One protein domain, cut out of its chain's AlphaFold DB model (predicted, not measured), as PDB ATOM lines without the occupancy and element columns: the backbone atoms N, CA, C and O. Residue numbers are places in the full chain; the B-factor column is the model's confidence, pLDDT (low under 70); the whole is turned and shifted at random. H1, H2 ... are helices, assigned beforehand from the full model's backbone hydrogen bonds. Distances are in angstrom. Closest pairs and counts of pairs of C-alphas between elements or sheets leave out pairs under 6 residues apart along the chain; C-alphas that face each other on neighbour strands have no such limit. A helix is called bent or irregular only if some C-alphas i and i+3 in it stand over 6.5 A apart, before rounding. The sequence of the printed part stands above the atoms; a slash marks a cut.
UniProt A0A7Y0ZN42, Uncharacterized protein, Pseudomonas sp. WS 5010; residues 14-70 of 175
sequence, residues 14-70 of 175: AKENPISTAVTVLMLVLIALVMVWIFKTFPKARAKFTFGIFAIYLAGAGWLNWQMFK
ATOM      1  N   ALA A  14     198.128 112.984 168.256       52.91
ATOM      2  CA  ALA A  14     198.961 112.694 167.090       52.91
ATOM      3  C   ALA A  14     200.386 112.193 167.377       52.91
ATOM      4  O   ALA A  14     200.896 111.355 166.640       52.91
ATOM      5  N   LYS A  15     201.036 112.708 168.423       55.62
ATOM      6  CA  LYS A  15     202.424 112.401 168.787       55.62
ATOM      7  C   LYS A  15     202.530 111.088 169.560       55.62
ATOM      8  O   LYS A  15     203.503 110.365 169.391       55.62
ATOM      9  N   GLU A  16     201.527 110.784 170.379       67.19
ATOM     10  CA  GLU A  16     201.467 109.556 171.180       67.19
ATOM     11  C   GLU A  16     200.930 108.373 170.367       67.19
ATOM     12  O   GLU A  16     201.399 107.253 170.531       67.19
ATOM     13  N   ASN A  17     199.995 108.621 169.441       67.69
ATOM     14  CA  ASN A  17     199.360 107.587 168.624       67.69
ATOM     15  C   ASN A  17     199.303 107.994 167.138       67.69
ATOM     16  O   ASN A  17     198.226 108.331 166.622       67.69
ATOM     17  N   PRO A  18     200.434 107.943 166.408       76.06
ATOM     18  CA  PRO A  18     200.512 108.431 165.031       76.06
ATOM     19  C   PRO A  18     199.636 107.623 164.064       76.06
ATOM     20  O   PRO A  18     199.006 108.197 163.178       76.06
ATOM     21  N   ILE A  19     199.524 106.305 164.265       77.94
ATOM     22  CA  ILE A  19     198.714 105.421 163.409       77.94
ATOM     23  C   ILE A  19     197.219 105.696 163.599       77.94
ATOM     24  O   ILE A  19     196.505 105.912 162.622       77.94
ATOM     25  N   SER A  20     196.746 105.749 164.849       72.81
ATOM     26  CA  SER A  20     195.343 106.071 165.160       72.81
ATOM     27  C   SER A  20     194.947 107.443 164.604       72.81
ATOM     28  O   SER A  20     193.866 107.629 164.039       72.81
ATOM     29  N   THR A  21     195.872 108.399 164.675       74.81
ATOM     30  CA  THR A  21     195.662 109.749 164.149       74.81
ATOM     31  C   THR A  21     195.615 109.770 162.622       74.81
ATOM     32  O   THR A  21     194.739 110.401 162.037       74.81
ATOM     33  N   ALA A  22     196.494 109.029 161.943       75.88
ATOM     34  CA  ALA A  22     196.443 108.902 160.489       75.88
ATOM     35  C   ALA A  22     195.119 108.271 160.014       75.88
ATOM     36  O   ALA A  22     194.516 108.753 159.055       75.88
ATOM     37  N   VAL A  23     194.629 107.241 160.713       85.25
ATOM     38  CA  VAL A  23     193.350 106.580 160.404       85.25
ATOM     39  C   VAL A  23     192.166 107.527 160.604       85.25
ATOM     40  O   VAL A  23     191.289 107.608 159.745       85.25
ATOM     41  N   THR A  24     192.139 108.274 161.707       81.69
ATOM     42  CA  THR A  24     191.066 109.246 161.971       81.69
ATOM     43  C   THR A  24     191.060 110.381 160.950       81.69
ATOM     44  O   THR A  24     189.996 110.723 160.433       81.69
ATOM     45  N   VAL A  25     192.227 110.911 160.575       84.94
ATOM     46  CA  VAL A  25     192.339 111.920 159.508       84.94
ATOM     47  C   VAL A  25     191.859 111.363 158.165       84.94
ATOM     48  O   VAL A  25     191.073 112.021 157.483       84.94
ATOM     49  N   LEU A  26     192.254 110.139 157.798       89.50
ATOM     50  CA  LEU A  26     191.796 109.488 156.565       89.50
ATOM     51  C   LEU A  26     190.267 109.338 156.540       89.50
ATOM     52  O   LEU A  26     189.632 109.655 155.535       89.50
ATOM     53  N   MET A  27     189.668 108.908 157.652       90.25
ATOM     54  CA  MET A  27     188.213 108.778 157.777       90.25
ATOM     55  C   MET A  27     187.502 110.122 157.609       90.25
ATOM     56  O   MET A  27     186.507 110.197 156.890       90.25
ATOM     57  N   LEU A  28     188.028 111.199 158.197       86.56
ATOM     58  CA  LEU A  28     187.464 112.543 158.032       86.56
ATOM     59  C   LEU A  28     187.513 113.015 156.573       86.56
ATOM     60  O   LEU A  28     186.531 113.568 156.074       86.56
ATOM     61  N   VAL A  29     188.616 112.754 155.866       88.69
ATOM     62  CA  VAL A  29     188.747 113.088 154.439       88.69
ATOM     63  C   VAL A  29     187.742 112.300 153.596       88.69
ATOM     64  O   VAL A  29     187.074 112.884 152.742       88.69
ATOM     65  N   LEU A  30     187.573 111.000 153.854       90.31
ATOM     66  CA  LEU A  30     186.584 110.179 153.149       90.31
ATOM     67  C   LEU A  30     185.155 110.681 153.386       90.31
ATOM     68  O   LEU A  30     184.391 110.817 152.431       90.31
ATOM     69  N   ILE A  31     184.807 111.027 154.627       86.69
ATOM     70  CA  ILE A  31     183.499 111.604 154.963       86.69
ATOM     71  C   ILE A  31     183.279 112.924 154.213       86.69
ATOM     72  O   ILE A  31     182.202 113.137 153.650       86.69
ATOM     73  N   ALA A  32     184.292 113.791 154.147       84.50
ATOM     74  CA  ALA A  32     184.208 115.046 153.405       84.50
ATOM     75  C   ALA A  32     183.977 114.813 151.902       84.50
ATOM     76  O   ALA A  32     183.112 115.457 151.306       84.50
ATOM     77  N   LEU A  33     184.682 113.854 151.293       86.44
ATOM     78  CA  LEU A  33     184.490 113.486 149.886       86.44
ATOM     79  C   LEU A  33     183.084 112.939 149.618       86.44
ATOM     80  O   LEU A  33     182.449 113.333 148.637       86.44
ATOM     81  N   VAL A  34     182.570 112.085 150.506       86.06
ATOM     82  CA  VAL A  34     181.198 111.566 150.426       86.06
ATOM     83  C   VAL A  34     180.186 112.706 150.526       86.06
ATOM     84  O   VAL A  34     179.262 112.773 149.715       86.06
ATOM     85  N   MET A  35     180.376 113.651 151.451       81.06
ATOM     86  CA  MET A  35     179.503 114.821 151.563       81.06
ATOM     87  C   MET A  35     179.525 115.685 150.299       81.06
ATOM     88  O   MET A  35     178.464 116.065 149.802       81.06
ATOM     89  N   VAL A  36     180.703 115.952 149.728       83.38
ATOM     90  CA  VAL A  36     180.836 116.695 148.462       83.38
ATOM     91  C   VAL A  36     180.107 115.978 147.326       83.38
ATOM     92  O   VAL A  36     179.381 116.620 146.561       83.38
ATOM     93  N   TRP A  37     180.249 114.655 147.231       83.25
ATOM     94  CA  TRP A  37     179.552 113.852 146.231       83.25
ATOM     95  C   TRP A  37     178.031 113.935 146.402       83.25
ATOM     96  O   TRP A  37     177.331 114.273 145.451       83.25
ATOM     97  N   ILE A  38     177.513 113.752 147.621       80.19
ATOM     98  CA  ILE A  38     176.077 113.864 147.930       80.19
ATOM     99  C   ILE A  38     175.546 115.260 147.577       80.19
ATOM    100  O   ILE A  38     174.497 115.383 146.941       80.19
ATOM    101  N   PHE A  39     176.277 116.323 147.923       78.12
ATOM    102  CA  PHE A  39     175.877 117.692 147.600       78.12
ATOM    103  C   PHE A  39     175.904 117.991 146.100       78.12
ATOM    104  O   PHE A  39     175.140 118.848 145.640       78.12
ATOM    105  N   LYS A  40     176.764 117.326 145.326       78.31
ATOM    106  CA  LYS A  40     176.793 117.444 143.863       78.31
ATOM    107  C   LYS A  40     175.654 116.652 143.212       78.31
ATOM    108  O   LYS A  40     175.021 117.175 142.301       78.31
ATOM    109  N   THR A  41     175.356 115.456 143.713       81.88
ATOM    110  CA  THR A  41     174.313 114.561 143.183       81.88
ATOM    111  C   THR A  41     172.897 115.037 143.529       81.88
ATOM    112  O   THR A  41     171.995 114.930 142.701       81.88
ATOM    113  N   PHE A  42     172.687 115.629 144.711       77.75
ATOM    114  CA  PHE A  42     171.362 116.043 145.194       77.75
ATOM    115  C   PHE A  42     171.290 117.543 145.545       77.75
ATOM    116  O   PHE A  42     171.107 117.912 146.710       77.75
ATOM    117  N   PRO A  43     171.368 118.452 144.552       71.00
ATOM    118  CA  PRO A  43     171.409 119.897 144.793       71.00
ATOM    119  C   PRO A  43     170.154 120.432 145.502       71.00
ATOM    120  O   PRO A  43     170.257 121.326 146.338       71.00
ATOM    121  N   LYS A  44     168.979 119.839 145.246       75.19
ATOM    122  CA  LYS A  44     167.704 120.229 145.883       75.19
ATOM    123  C   LYS A  44     167.591 119.804 147.354       75.19
ATOM    124  O   LYS A  44     166.766 120.348 148.080       75.19
ATOM    125  N   ALA A  45     168.406 118.849 147.807       70.81
ATOM    126  CA  ALA A  45     168.396 118.350 149.184       70.81
ATOM    127  C   ALA A  45     169.482 118.989 150.069       70.81
ATOM    128  O   ALA A  45     169.518 118.718 151.268       70.81
ATOM    129  N   ARG A  46     170.335 119.868 149.515       69.31
ATOM    130  CA  ARG A  46     171.439 120.536 150.234       69.31
ATOM    131  C   ARG A  46     170.999 121.184 151.546       69.31
ATOM    132  O   ARG A  46     171.652 120.990 152.567       69.31
ATOM    133  N   ALA A  47     169.871 121.894 151.529       68.38
ATOM    134  CA  ALA A  47     169.314 122.549 152.714       68.38
ATOM    135  C   ALA A  47     168.874 121.545 153.797       68.38
ATOM    136  O   ALA A  47     169.067 121.785 154.983       68.38
ATOM    137  N   LYS A  48     168.339 120.380 153.403       75.50
ATOM    138  CA  LYS A  48     167.907 119.335 154.344       75.50
ATOM    139  C   LYS A  48     169.099 118.629 154.993       75.50
ATOM    140  O   LYS A  48     169.077 118.378 156.192       75.50
ATOM    141  N   PHE A  49     170.153 118.359 154.221       74.31
ATOM    142  CA  PHE A  49     171.381 117.749 154.738       74.31
ATOM    143  C   PHE A  49     172.157 118.686 155.667       74.31
ATOM    144  O   PHE A  49     172.582 118.265 156.737       74.31
ATOM    145  N   THR A  50     172.300 119.959 155.296       74.12
ATOM    146  CA  THR A  50     172.957 120.964 156.153       74.12
ATOM    147  C   THR A  50     172.192 121.186 157.454       74.12
ATOM    148  O   THR A  50     172.807 121.191 158.517       74.12
ATOM    149  N   PHE A  51     170.858 121.258 157.399       77.69
ATOM    150  CA  PHE A  51     170.022 121.306 158.599       77.69
ATOM    151  C   PHE A  51     170.167 120.045 159.465       77.69
ATOM    152  O   PHE A  51     170.283 120.152 160.680       77.69
ATOM    153  N   GLY A  52     170.227 118.856 158.855       79.31
ATOM    154  CA  GLY A  52     170.443 117.596 159.572       79.31
ATOM    155  C   GLY A  52     171.789 117.541 160.302       79.31
ATOM    156  O   GLY A  52     171.832 117.203 161.481       79.31
ATOM    157  N   ILE A  53     172.879 117.938 159.638       81.12
ATOM    158  CA  ILE A  53     174.215 118.008 160.255       81.12
ATOM    159  C   ILE A  53     174.226 119.029 161.398       81.12
ATOM    160  O   ILE A  53     174.759 118.748 162.468       81.12
ATOM    161  N   PHE A  54     173.597 120.189 161.201       76.19
ATOM    162  CA  PHE A  54     173.487 121.217 162.233       76.19
ATOM    163  C   PHE A  54     172.672 120.744 163.446       76.19
ATOM    164  O   PHE A  54     173.077 120.966 164.583       76.19
ATOM    165  N   ALA A  55     171.567 120.030 163.225       79.56
ATOM    166  CA  ALA A  55     170.765 119.449 164.299       79.56
ATOM    167  C   ALA A  55     171.542 118.381 165.091       79.56
ATOM    168  O   ALA A  55     171.487 118.376 166.318       79.56
ATOM    169  N   ILE A  56     172.312 117.522 164.410       82.69
ATOM    170  CA  ILE A  56     173.197 116.542 165.062       82.69
ATOM    171  C   ILE A  56     174.279 117.255 165.880       82.69
ATOM    172  O   ILE A  56     174.545 116.859 167.013       82.69
ATOM    173  N   TYR A  57     174.868 118.325 165.342       81.88
ATOM    174  CA  TYR A  57     175.843 119.137 166.065       81.88
ATOM    175  C   TYR A  57     175.240 119.754 167.333       81.88
ATOM    176  O   TYR A  57     175.833 119.637 168.402       81.88
ATOM    177  N   LEU A  58     174.047 120.351 167.247       81.56
ATOM    178  CA  LEU A  58     173.356 120.919 168.408       81.56
ATOM    179  C   LEU A  58     173.004 119.858 169.456       81.56
ATOM    180  O   LEU A  58     173.202 120.095 170.645       81.56
ATOM    181  N   ALA A  59     172.531 118.682 169.036       79.81
ATOM    182  CA  ALA A  59     172.252 117.571 169.944       79.81
ATOM    183  C   ALA A  59     173.531 117.064 170.631       79.81
ATOM    184  O   ALA A  59     173.539 116.844 171.840       79.81
ATOM    185  N   GLY A  60     174.631 116.943 169.882       75.81
ATOM    186  CA  GLY A  60     175.940 116.572 170.416       75.81
ATOM    187  C   GLY A  60     176.496 117.614 171.389       75.81
ATOM    188  O   GLY A  60     176.962 117.255 172.465       75.81
ATOM    189  N   ALA A  61     176.390 118.901 171.059       75.31
ATOM    190  CA  ALA A  61     176.798 119.995 171.935       75.31
ATOM    191  C   ALA A  61     175.947 120.049 173.210       75.31
ATOM    192  O   ALA A  61     176.488 120.230 174.297       75.31
ATOM    193  N   GLY A  62     174.632 119.844 173.098       74.81
ATOM    194  CA  GLY A  62     173.736 119.715 174.245       74.81
ATOM    195  C   GLY A  62     174.116 118.535 175.135       74.81
ATOM    196  O   GLY A  62     174.165 118.685 176.351       74.81
ATOM    197  N   TRP A  63     174.467 117.391 174.544       76.44
ATOM    198  CA  TRP A  63     174.880 116.208 175.297       76.44
ATOM    199  C   TRP A  63     176.241 116.367 175.984       76.44
ATOM    200  O   TRP A  63     176.385 116.022 177.156       76.44
ATOM    201  N   LEU A  64     177.224 116.952 175.297       68.00
ATOM    202  CA  LEU A  64     178.532 117.261 175.877       68.00
ATOM    203  C   LEU A  64     178.416 118.290 177.010       68.00
ATOM    204  O   LEU A  64     179.017 118.110 178.066       68.00
ATOM    205  N   ASN A  65     177.594 119.325 176.828       64.81
ATOM    206  CA  ASN A  65     177.366 120.347 177.849       64.81
ATOM    207  C   ASN A  65     176.424 119.890 178.971       64.81
ATOM    208  O   ASN A  65     176.434 120.490 180.040       64.81
ATOM    209  N   TRP A  66     175.652 118.812 178.801       63.41
ATOM    210  CA  TRP A  66     174.839 118.239 179.881       63.41
ATOM    211  C   TRP A  66     175.697 117.812 181.082       63.41
ATOM    212  O   TRP A  66     175.263 117.899 182.228       63.41
ATOM    213  N   GLN A  67     176.952 117.423 180.839       56.44
ATOM    214  CA  GLN A  67     177.929 117.141 181.895       56.44
ATOM    215  C   GLN A  67     178.312 118.392 182.711       56.44
ATOM    216  O   GLN A  67     178.667 118.244 183.875       56.44
ATOM    217  N   MET A  68     178.197 119.612 182.162       51.34
ATOM    218  CA  MET A  68     178.438 120.863 182.908       51.34
ATOM    219  C   MET A  68     177.287 121.240 183.855       51.34
ATOM    220  O   MET A  68     177.504 122.031 184.768       51.34
ATOM    221  N   PHE A  69     176.081 120.695 183.652       54.69
ATOM    222  CA  PHE A  69     174.902 120.968 184.491       54.69
ATOM    223  C   PHE A  69     174.666 119.929 185.587       54.69
ATOM    224  O   PHE A  69     173.798 120.129 186.436       54.69
ATOM    225  N   LYS A  70     175.431 118.832 185.606       48.69
ATOM    226  CA  LYS A  70     175.535 118.031 186.824       48.69
ATOM    227  C   LYS A  70     176.229 118.909 187.852       48.69
ATOM    228  O   LYS A  70     177.367 119.310 187.627       48.69
TER     229      LYS A  70
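Overview. This is residues 14 to 70 of the 175 residues of an uncharacterized protein of Pseudomonas sp. WS 5010 (UniProt A0A7Y0ZN42). Two long helices make a flat, open V: H2 and H1 come near each other at the corner around Phe 42 and splay apart from there, with the space between the arms empty. The printed part has 57 residues with two named helices, H1 then H2, and no named strand; the class is all helix. It is only just extended, close to loose, with a radius of gyration of the C-alphas of 15.7 A and spans of 41 by 35 by 8 A.

Arrangement. H2, residues 43 to 69, and H1, residues 18 to 41, are close but not clearly touching, with 2 pairs of C-alphas within 8 A. Their closest C-alphas, those of Phe 39 and Arg 46, are 5.9 A apart. They run opposite ways at a steep tilt of 39 degrees. Every O i to N i+4 pair of H1 is within hydrogen-bond range; in H2, 18 of 23 are.

Along the chain. H2 is 39.9 A long, from C-alpha 43 at (171.409, 119.897, 144.793); it is irregular, with C-alphas 44 and 47 7.4 A apart. H1 is 34.7 A long, from C-alpha 18 at (200.512, 108.431, 165.031).

Size, cuts and confidence. The C-alphas farthest apart, of Thr 41 and Lys 70, are 43.8 A apart. The printed part has no cut, and the link is tight. Residues 14 to 17, 46 to 47 and 64 to 70 have pLDDT under 70.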